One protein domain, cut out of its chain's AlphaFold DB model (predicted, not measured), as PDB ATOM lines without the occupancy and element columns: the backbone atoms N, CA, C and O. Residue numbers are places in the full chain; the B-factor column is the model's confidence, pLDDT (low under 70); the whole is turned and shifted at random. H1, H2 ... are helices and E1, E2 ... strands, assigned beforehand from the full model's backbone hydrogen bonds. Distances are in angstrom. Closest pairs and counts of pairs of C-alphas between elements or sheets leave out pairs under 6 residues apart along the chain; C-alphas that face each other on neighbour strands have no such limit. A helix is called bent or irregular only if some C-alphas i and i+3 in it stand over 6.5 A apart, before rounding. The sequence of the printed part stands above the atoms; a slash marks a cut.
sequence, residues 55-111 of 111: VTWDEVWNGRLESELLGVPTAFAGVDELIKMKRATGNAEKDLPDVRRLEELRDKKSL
ATOM      1  N   VAL A  55     -33.861  -2.879  47.638       96.19
ATOM      2  CA  VAL A  55     -32.680  -3.228  46.827       96.19
ATOM      3  C   VAL A  55     -31.871  -4.367  47.446       96.19
ATOM      4  O   VAL A  55     -31.925  -4.617  48.651       96.19
ATOM      5  N   THR A  56     -31.094  -5.041  46.607       96.12
ATOM      6  CA  THR A  56     -30.080  -6.034  46.982       96.12
ATOM      7  C   THR A  56     -28.692  -5.401  47.122       96.12
ATOM      8  O   THR A  56     -28.455  -4.289  46.652       96.12
ATOM      9  N   TRP A  57     -27.752  -6.120  47.751       96.06
ATOM     10  CA  TRP A  57     -26.346  -5.702  47.786       96.06
ATOM     11  C   TRP A  57     -25.778  -5.513  46.376       96.06
ATOM     12  O   TRP A  57     -25.203  -4.465  46.098       96.06
ATOM     13  N   ASP A  58     -25.996  -6.478  45.479       97.25
ATOM     14  CA  ASP A  58     -25.439  -6.446  44.124       97.25
ATOM     15  C   ASP A  58     -25.968  -5.269  43.301       97.25
ATOM     16  O   ASP A  58     -25.206  -4.644  42.565       97.25
ATOM     17  N   GLU A  59     -27.251  -4.921  43.434       97.06
ATOM     18  CA  GLU A  59     -27.805  -3.721  42.795       97.06
ATOM     19  C   GLU A  59     -27.079  -2.457  43.267       97.06
ATOM     20  O   GLU A  59     -26.645  -1.651  42.445       97.06
ATOM     21  N   VAL A  60     -26.890  -2.306  44.582       97.31
ATOM     22  CA  VAL A  60     -26.204  -1.137  45.151       97.31
ATOM     23  C   VAL A  60     -24.733  -1.114  44.769       97.31
ATOM     24  O   VAL A  60     -24.208  -0.058  44.423       97.31
ATOM     25  N   TRP A  61     -24.061  -2.261  44.818       96.75
ATOM     26  CA  TRP A  61     -22.641  -2.353  44.524       96.75
ATOM     27  C   TRP A  61     -22.349  -2.077  43.050       96.75
ATOM     28  O   TRP A  61     -21.400  -1.356  42.748       96.75
ATOM     29  N   ASN A  62     -23.172  -2.591  42.134       96.88
ATOM     30  CA  ASN A  62     -23.010  -2.361  40.699       96.88
ATOM     31  C   ASN A  62     -23.444  -0.949  40.275       96.88
ATOM     32  O   ASN A  62     -22.832  -0.377  39.378       96.88
ATOM     33  N   GLY A  63     -24.462  -0.377  40.930       95.19
ATOM     34  CA  GLY A  63     -24.957   0.983  40.680       95.19
ATOM     35  C   GLY A  63     -24.220   2.089  41.447       95.19
ATOM     36  O   GLY A  63     -24.627   3.252  41.396       95.19
ATOM     37  N   ARG A  64     -23.159   1.755  42.194       96.25
ATOM     38  CA  ARG A  64     -22.460   2.710  43.062       96.25
ATOM     39  C   ARG A  64     -21.825   3.860  42.276       96.25
ATOM     40  O   ARG A  64     -21.363   3.704  41.148       96.25
ATOM     41  N   LEU A  65     -21.722   5.006  42.933       95.12
ATOM     42  CA  LEU A  65     -20.955   6.160  42.485       95.12
ATOM     43  C   LEU A  65     -19.648   6.225  43.271       95.12
ATOM     44  O   LEU A  65     -19.660   6.294  44.500       95.12
ATOM     45  N   GLU A  66     -18.522   6.230  42.568       96.06
ATOM     46  CA  GLU A  66     -17.207   6.439  43.173       96.06
ATOM     47  C   GLU A  66     -16.905   7.940  43.219       96.06
ATOM     48  O   GLU A  66     -17.051   8.653  42.225       96.06
ATOM     49  N   SER A  67     -16.551   8.438  44.401       95.25
ATOM     50  CA  SER A  67     -16.213   9.842  44.643       95.25
ATOM     51  C   SER A  67     -15.284   9.932  45.856       95.25
ATOM     52  O   SER A  67     -14.759   8.923  46.322       95.25
ATOM     53  N   GLU A  68     -15.087  11.125  46.398       96.56
ATOM     54  CA  GLU A  68     -14.284  11.354  47.593       96.56
ATOM     55  C   GLU A  68     -15.129  11.964  48.711       96.56
ATOM     56  O   GLU A  68     -15.948  12.858  48.490       96.56
ATOM     57  N   LEU A  69     -14.896  11.500  49.938       92.19
ATOM     58  CA  LEU A  69     -15.397  12.124  51.154       92.19
ATOM     59  C   LEU A  69     -14.201  12.587  51.972       92.19
ATOM     60  O   LEU A  69     -13.418  11.763  52.435       92.19
ATOM     61  N   LEU A  70     -14.047  13.902  52.145       93.69
ATOM     62  CA  LEU A  70     -12.911  14.481  52.877       93.69
ATOM     63  C   LEU A  70     -11.544  14.003  52.333       93.69
ATOM     64  O   LEU A  70     -10.618  13.755  53.101       93.69
ATOM     65  N   GLY A  71     -11.431  13.847  51.008       95.50
ATOM     66  CA  GLY A  71     -10.222  13.358  50.331       95.50
ATOM     67  C   GLY A  71     -10.009  11.841  50.403       95.50
ATOM     68  O   GLY A  71      -8.960  11.355  49.989       95.50
ATOM     69  N   VAL A  72     -10.977  11.082  50.929       94.56
ATOM     70  CA  VAL A  72     -10.929   9.615  50.984       94.56
ATOM     71  C   VAL A  72     -11.805   9.028  49.872       94.56
ATOM     72  O   VAL A  72     -13.015   9.289  49.874       94.56
ATOM     73  N   PRO A  73     -11.253   8.208  48.954       96.88
ATOM     74  CA  PRO A  73     -12.039   7.487  47.958       96.88
ATOM     75  C   PRO A  73     -13.148   6.667  48.621       96.88
ATOM     76  O   PRO A  73     -12.894   5.850  49.505       96.88
ATOM     77  N   THR A  74     -14.388   6.924  48.220       95.44
ATOM     78  CA  THR A  74     -15.593   6.413  48.873       95.44
ATOM     79  C   THR A  74     -16.637   6.015  47.834       95.44
ATOM     80  O   THR A  74     -16.889   6.736  46.867       95.44
ATOM     81  N   ALA A  75     -17.278   4.870  48.067       96.31
ATOM     82  CA  ALA A  75     -18.426   4.414  47.297       96.31
ATOM     83  C   ALA A  75     -19.737   4.929  47.908       96.31
ATOM     84  O   ALA A  75     -20.019   4.707  49.088       96.31
ATOM     85  N   PHE A  76     -20.560   5.569  47.086       96.12
ATOM     86  CA  PHE A  76     -21.904   6.023  47.430       96.12
ATOM     87  C   PHE A  76     -22.946   5.207  46.669       96.12
ATOM     88  O   PHE A  76     -22.701   4.787  45.541       96.12
ATOM     89  N   ALA A  77     -24.124   4.996  47.257       95.44
ATOM     90  CA  ALA A  77     -25.233   4.383  46.529       95.44
ATOM     91  C   ALA A  77     -25.650   5.264  45.338       95.44
ATOM     92  O   ALA A  77     -25.644   6.497  45.435       95.44
ATOM     93  N   GLY A  78     -26.022   4.622  44.230       95.12
ATOM     94  CA  GLY A  78     -26.588   5.295  43.071       95.12
ATOM     95  C   GLY A  78     -27.911   5.987  43.399       95.12
ATOM     96  O   GLY A  78     -28.612   5.637  44.352       95.12
ATOM     97  N   VAL A  79     -28.256   7.008  42.613       94.56
ATOM     98  CA  VAL A  79     -29.482   7.794  42.838       94.56
ATOM     99  C   VAL A  79     -30.731   6.926  42.661       94.56
ATOM    100  O   VAL A  79     -31.669   7.050  43.445       94.56
ATOM    101  N   ASP A  80     -30.732   6.012  41.689       94.38
ATOM    102  CA  ASP A  80     -31.862   5.109  41.457       94.38
ATOM    103  C   ASP A  80     -32.044   4.117  42.614       94.38
ATOM    104  O   ASP A  80     -33.168   3.906  43.077       94.38
ATOM    105  N   GLU A  81     -30.954   3.572  43.158       95.38
ATOM    106  CA  GLU A  81     -31.004   2.696  44.330       95.38
ATOM    107  C   GLU A  81     -31.483   3.448  45.575       95.38
ATOM    108  O   GLU A  81     -32.312   2.924  46.318       95.38
ATOM    109  N   LEU A  82     -31.043   4.694  45.782       93.94
ATOM    110  CA  LEU A  82     -31.533   5.537  46.878       93.94
ATOM    111  C   LEU A  82     -33.043   5.797  46.770       93.94
ATOM    112  O   LEU A  82     -33.751   5.719  47.776       93.94
ATOM    113  N   ILE A  83     -33.557   6.053  45.562       93.25
ATOM    114  CA  ILE A  83     -35.000   6.215  45.323       93.25
ATOM    115  C   ILE A  83     -35.750   4.913  45.634       93.25
ATOM    116  O   ILE A  83     -36.775   4.950  46.320       93.25
ATOM    117  N   LYS A  84     -35.250   3.759  45.168       94.12
ATOM    118  CA  LYS A  84     -35.848   2.443  45.464       94.12
ATOM    119  C   LYS A  84     -35.905   2.182  46.970       94.12
ATOM    120  O   LYS A  84     -36.965   1.809  47.473       94.12
ATOM    121  N   MET A  85     -34.808   2.435  47.690       93.19
ATOM    122  CA  MET A  85     -34.750   2.290  49.149       93.19
ATOM    123  C   MET A  85     -35.815   3.146  49.838       93.19
ATOM    124  O   MET A  85     -36.596   2.634  50.636       93.19
ATOM    125  N   LYS A  86     -35.885   4.432  49.478       91.00
ATOM    126  CA  LYS A  86     -36.818   5.409  50.058       91.00
ATOM    127  C   LYS A  86     -38.289   5.128  49.753       91.00
ATOM    128  O   LYS A  86     -39.160   5.462  50.544       91.00
ATOM    129  N   ARG A  87     -38.593   4.522  48.605       90.81
ATOM    130  CA  ARG A  87     -39.962   4.101  48.264       90.81
ATOM    131  C   ARG A  87     -40.374   2.819  48.984       90.81
ATOM    132  O   ARG A  87     -41.559   2.610  49.219       90.81
ATOM    133  N   ALA A  88     -39.410   1.954  49.290       91.06
ATOM    134  CA  ALA A  88     -39.653   0.684  49.962       91.06
ATOM    135  C   ALA A  88     -39.711   0.812  51.493       91.06
ATOM    136  O   ALA A  88     -40.204  -0.096  52.164       91.06
ATOM    137  N   THR A  89     -39.220   1.914  52.065       81.38
ATOM    138  CA  THR A  89     -39.407   2.229  53.482       81.38
ATOM    139  C   THR A  89     -40.861   2.617  53.757       81.38
ATOM    140  O   THR A  89     -41.464   3.419  53.051       81.38
ATOM    141  N   GLY A  90     -41.452   2.072  54.826       69.12
ATOM    142  CA  GLY A  90     -42.852   2.322  55.207       69.12
ATOM    143  C   GLY A  90     -43.158   3.739  55.721       69.12
ATOM    144  O   GLY A  90     -44.234   3.962  56.266       69.12
ATOM    145  N   ASN A  91     -42.235   4.697  55.573       74.75
ATOM    146  CA  ASN A  91     -42.333   6.060  56.104       74.75
ATOM    147  C   ASN A  91     -42.669   7.076  54.999       74.75
ATOM    148  O   ASN A  91     -42.014   8.113  54.867       74.75
ATOM    149  N   ALA A  92     -43.711   6.785  54.216       65.31
ATOM    150  CA  ALA A  92     -44.063   7.524  53.001       65.31
ATOM    151  C   ALA A  92     -44.161   9.054  53.189       65.31
ATOM    152  O   ALA A  92     -43.732   9.801  52.314       65.31
ATOM    153  N   GLU A  93     -44.662   9.539  54.329       68.31
ATOM    154  CA  GLU A  93     -44.777  10.982  54.604       68.31
ATOM    155  C   GLU A  93     -43.419  11.694  54.723       68.31
ATOM    156  O   GLU A  93     -43.291  12.848  54.318       68.31
ATOM    157  N   LYS A  94     -42.400  11.010  55.258       74.38
ATOM    158  CA  LYS A  94     -41.051  11.569  55.449       74.38
ATOM    159  C   LYS A  94     -40.166  11.372  54.229       74.38
ATOM    160  O   LYS A  94     -39.326  12.218  53.949       74.38
ATOM    161  N   ASP A  95     -40.357  10.268  53.515       82.25
ATOM    162  CA  ASP A  95     -39.496   9.895  52.398       82.25
ATOM    163  C   ASP A  95     -39.940  10.530  51.067       82.25
ATOM    164  O   ASP A  95     -39.124  10.679  50.162       82.25
ATOM    165  N   LEU A  96     -41.199  10.971  50.929       82.19
ATOM    166  CA  LEU A  96     -41.698  11.574  49.683       82.19
ATOM    167  C   LEU A  96     -40.949  12.857  49.256       82.19
ATOM    168  O   LEU A  96     -40.653  12.982  48.064       82.19
ATOM    169  N   PRO A  97     -40.614  13.808  50.154       88.06
ATOM    170  CA  PRO A  97     -39.782  14.957  49.792       88.06
ATOM    171  C   PRO A  97     -38.381  14.550  49.311       88.06
ATOM    172  O   PRO A  97     -37.904  15.086  48.310       88.06
ATOM    173  N   ASP A  98     -37.758  13.570  49.973       87.19
ATOM    174  CA  ASP A  98     -36.437  13.055  49.598       87.19
ATOM    175  C   ASP A  98     -36.476  12.393  48.215       87.19
ATOM    176  O   ASP A  98     -35.629  12.677  47.368       87.19
ATOM    177  N   VAL A  99     -37.489  11.557  47.952       90.06
ATOM    178  CA  VAL A  99     -37.689  10.899  46.650       90.06
ATOM    179  C   VAL A  99     -37.805  11.933  45.535       90.06
ATOM    180  O   VAL A  99     -37.081  11.834  44.548       90.06
ATOM    181  N   ARG A 100     -38.649  12.958  45.710       90.25
ATOM    182  CA  ARG A 100     -38.808  14.026  44.708       90.25
ATOM    183  C   ARG A 100     -37.489  14.741  44.439       90.25
ATOM    184  O   ARG A 100     -37.134  14.983  43.289       90.25
ATOM    185  N   ARG A 101     -36.733  15.051  45.496       92.12
ATOM    186  CA  ARG A 101     -35.443  15.730  45.360       92.12
ATOM    187  C   ARG A 101     -34.422  14.877  44.605       92.12
ATOM    188  O   ARG A 101     -33.670  15.411  43.791       92.12
ATOM    189  N   LEU A 102     -34.389  13.574  44.876       92.00
ATOM    190  CA  LEU A 102     -33.522  12.626  44.177       92.00
ATOM    191  C   LEU A 102     -33.912  12.489  42.698       92.00
ATOM    192  O   LEU A 102     -33.029  12.488  41.843       92.00
ATOM    193  N   GLU A 103     -35.208  12.451  42.385       92.38
ATOM    194  CA  GLU A 103     -35.717  12.417  41.007       92.38
ATOM    195  C   GLU A 103     -35.295  13.662  40.218       92.38
ATOM    196  O   GLU A 103     -34.709  13.541  39.146       92.38
ATOM    197  N   GLU A 104     -35.460  14.859  40.789       92.62
ATOM    198  CA  GLU A 104     -34.996  16.101  40.159       92.62
ATOM    199  C   GLU A 104     -33.485  16.109  39.882       92.62
ATOM    200  O   GLU A 104     -33.030  16.670  38.884       92.62
ATOM    201  N   LEU A 105     -32.681  15.558  40.800       89.75
ATOM    202  CA  LEU A 105     -31.227  15.480  40.643       89.75
ATOM    203  C   LEU A 105     -30.831  14.507  39.534       89.75
ATOM    204  O   LEU A 105     -29.922  14.813  38.763       89.75
ATOM    205  N   ARG A 106     -31.513  13.361  39.445       89.75
ATOM    206  CA  ARG A 106     -31.311  12.386  38.372       89.75
ATOM    207  C   ARG A 106     -31.631  12.999  37.013       89.75
ATOM    208  O   ARG A 106     -30.806  12.928  36.107       89.75
ATOM    209  N   ASP A 107     -32.782  13.654  36.898       88.69
ATOM    210  CA  ASP A 107     -33.263  14.202  35.630       88.69
ATOM    211  C   ASP A 107     -32.361  15.346  35.131       88.69
ATOM    212  O   ASP A 107     -32.070  15.437  33.942       88.69
ATOM    213  N   LYS A 108     -31.814  16.167  36.042       83.44
ATOM    214  CA  LYS A 108     -30.822  17.208  35.708       83.44
ATOM    215  C   LYS A 108     -29.479  16.666  35.224       83.44
ATOM    216  O   LYS A 108     -28.775  17.383  34.529       83.44
ATOM    217  N   LYS A 109     -29.098  15.455  35.635       72.56
ATOM    218  CA  LYS A 109     -27.827  14.816  35.256       72.56
ATOM    219  C   LYS A 109     -27.943  14.021  33.947       72.56
ATOM    220  O   LYS A 109     -26.924  13.649  33.377       72.56
ATOM    221  N   SER A 110     -29.173  13.740  33.508       63.34
ATOM    222  CA  SER A 110     -29.488  13.091  32.228       63.34
ATOM    223  C   SER A 110     -29.638  14.083  31.059       63.34
ATOM    224  O   SER A 110     -29.843  13.638  29.927       63.34
ATOM    225  N   LEU A 111     -29.575  15.390  31.338       47.62
ATOM    226  CA  LEU A 111     -29.499  16.501  30.380       47.62
ATOM    227  C   LEU A 111     -28.039  16.922  30.180       47.62
ATOM    228  O   LEU A 111     -27.711  17.320  29.042       47.62
TER     229      LEU A 111
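AT A GLANCE: This is residues 55 to 111 of the 111 residues of an uncharacterized protein of Acidobacteria bacterium (UniProt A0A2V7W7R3). A two-strand hairpin, E1 and E2, makes one end and a helical hairpin, H2 and H3, the other; short H1 is near H2. The 57 printed residues have three named helices and two strands, H1, E1, E2, H2, H3: mixed, with an antiparallel sheet E1 - E2. It is only just loose, close to compact: radius of gyration of the C-alphas 12.5 A, spans 35 by 28 by 21 A.

IN THESE COORDINATES: E1 is residues 65 to 69, 11.9 A; E2, 72 to 76, 12.1 A; H2, 79 to 88, 14.3 A. H1, 57 to 62, 8.5 A, begins at C-alpha (-26.346, -5.702, 47.786). H3, 92 to 109, 25.1 A, ends at C-alpha (-27.827, 14.816, 35.256); it is only just irregular, C-alphas 94 and 97 being 6.7 A apart.

HOW THE PARTS SIT: In the hairpin E1 and E2, antiparallel at 140 degrees, N 67 and O 74 are within hydrogen-bond range, 3.0 A. H2 and H3 touch, opposite ways at a shallow tilt of 18 degrees; closest C-alphas Ile 83 and Val 99, 5.6 A. H1 and H2 are close but not clearly touching; closest C-alphas Val 60 and Glu 81, 6.2 A. Every O i to N i+4 pair is within range in H1 and H2, 12 of 14 in H3.

THE WHOLE: The C-alphas farthest apart, Gly 71 and Glu 93, are 34.9 A apart. The printed part has no cut; its four links are tight. pLDDT is under 70 at residues 90, 92 to 93 and 110 to 111.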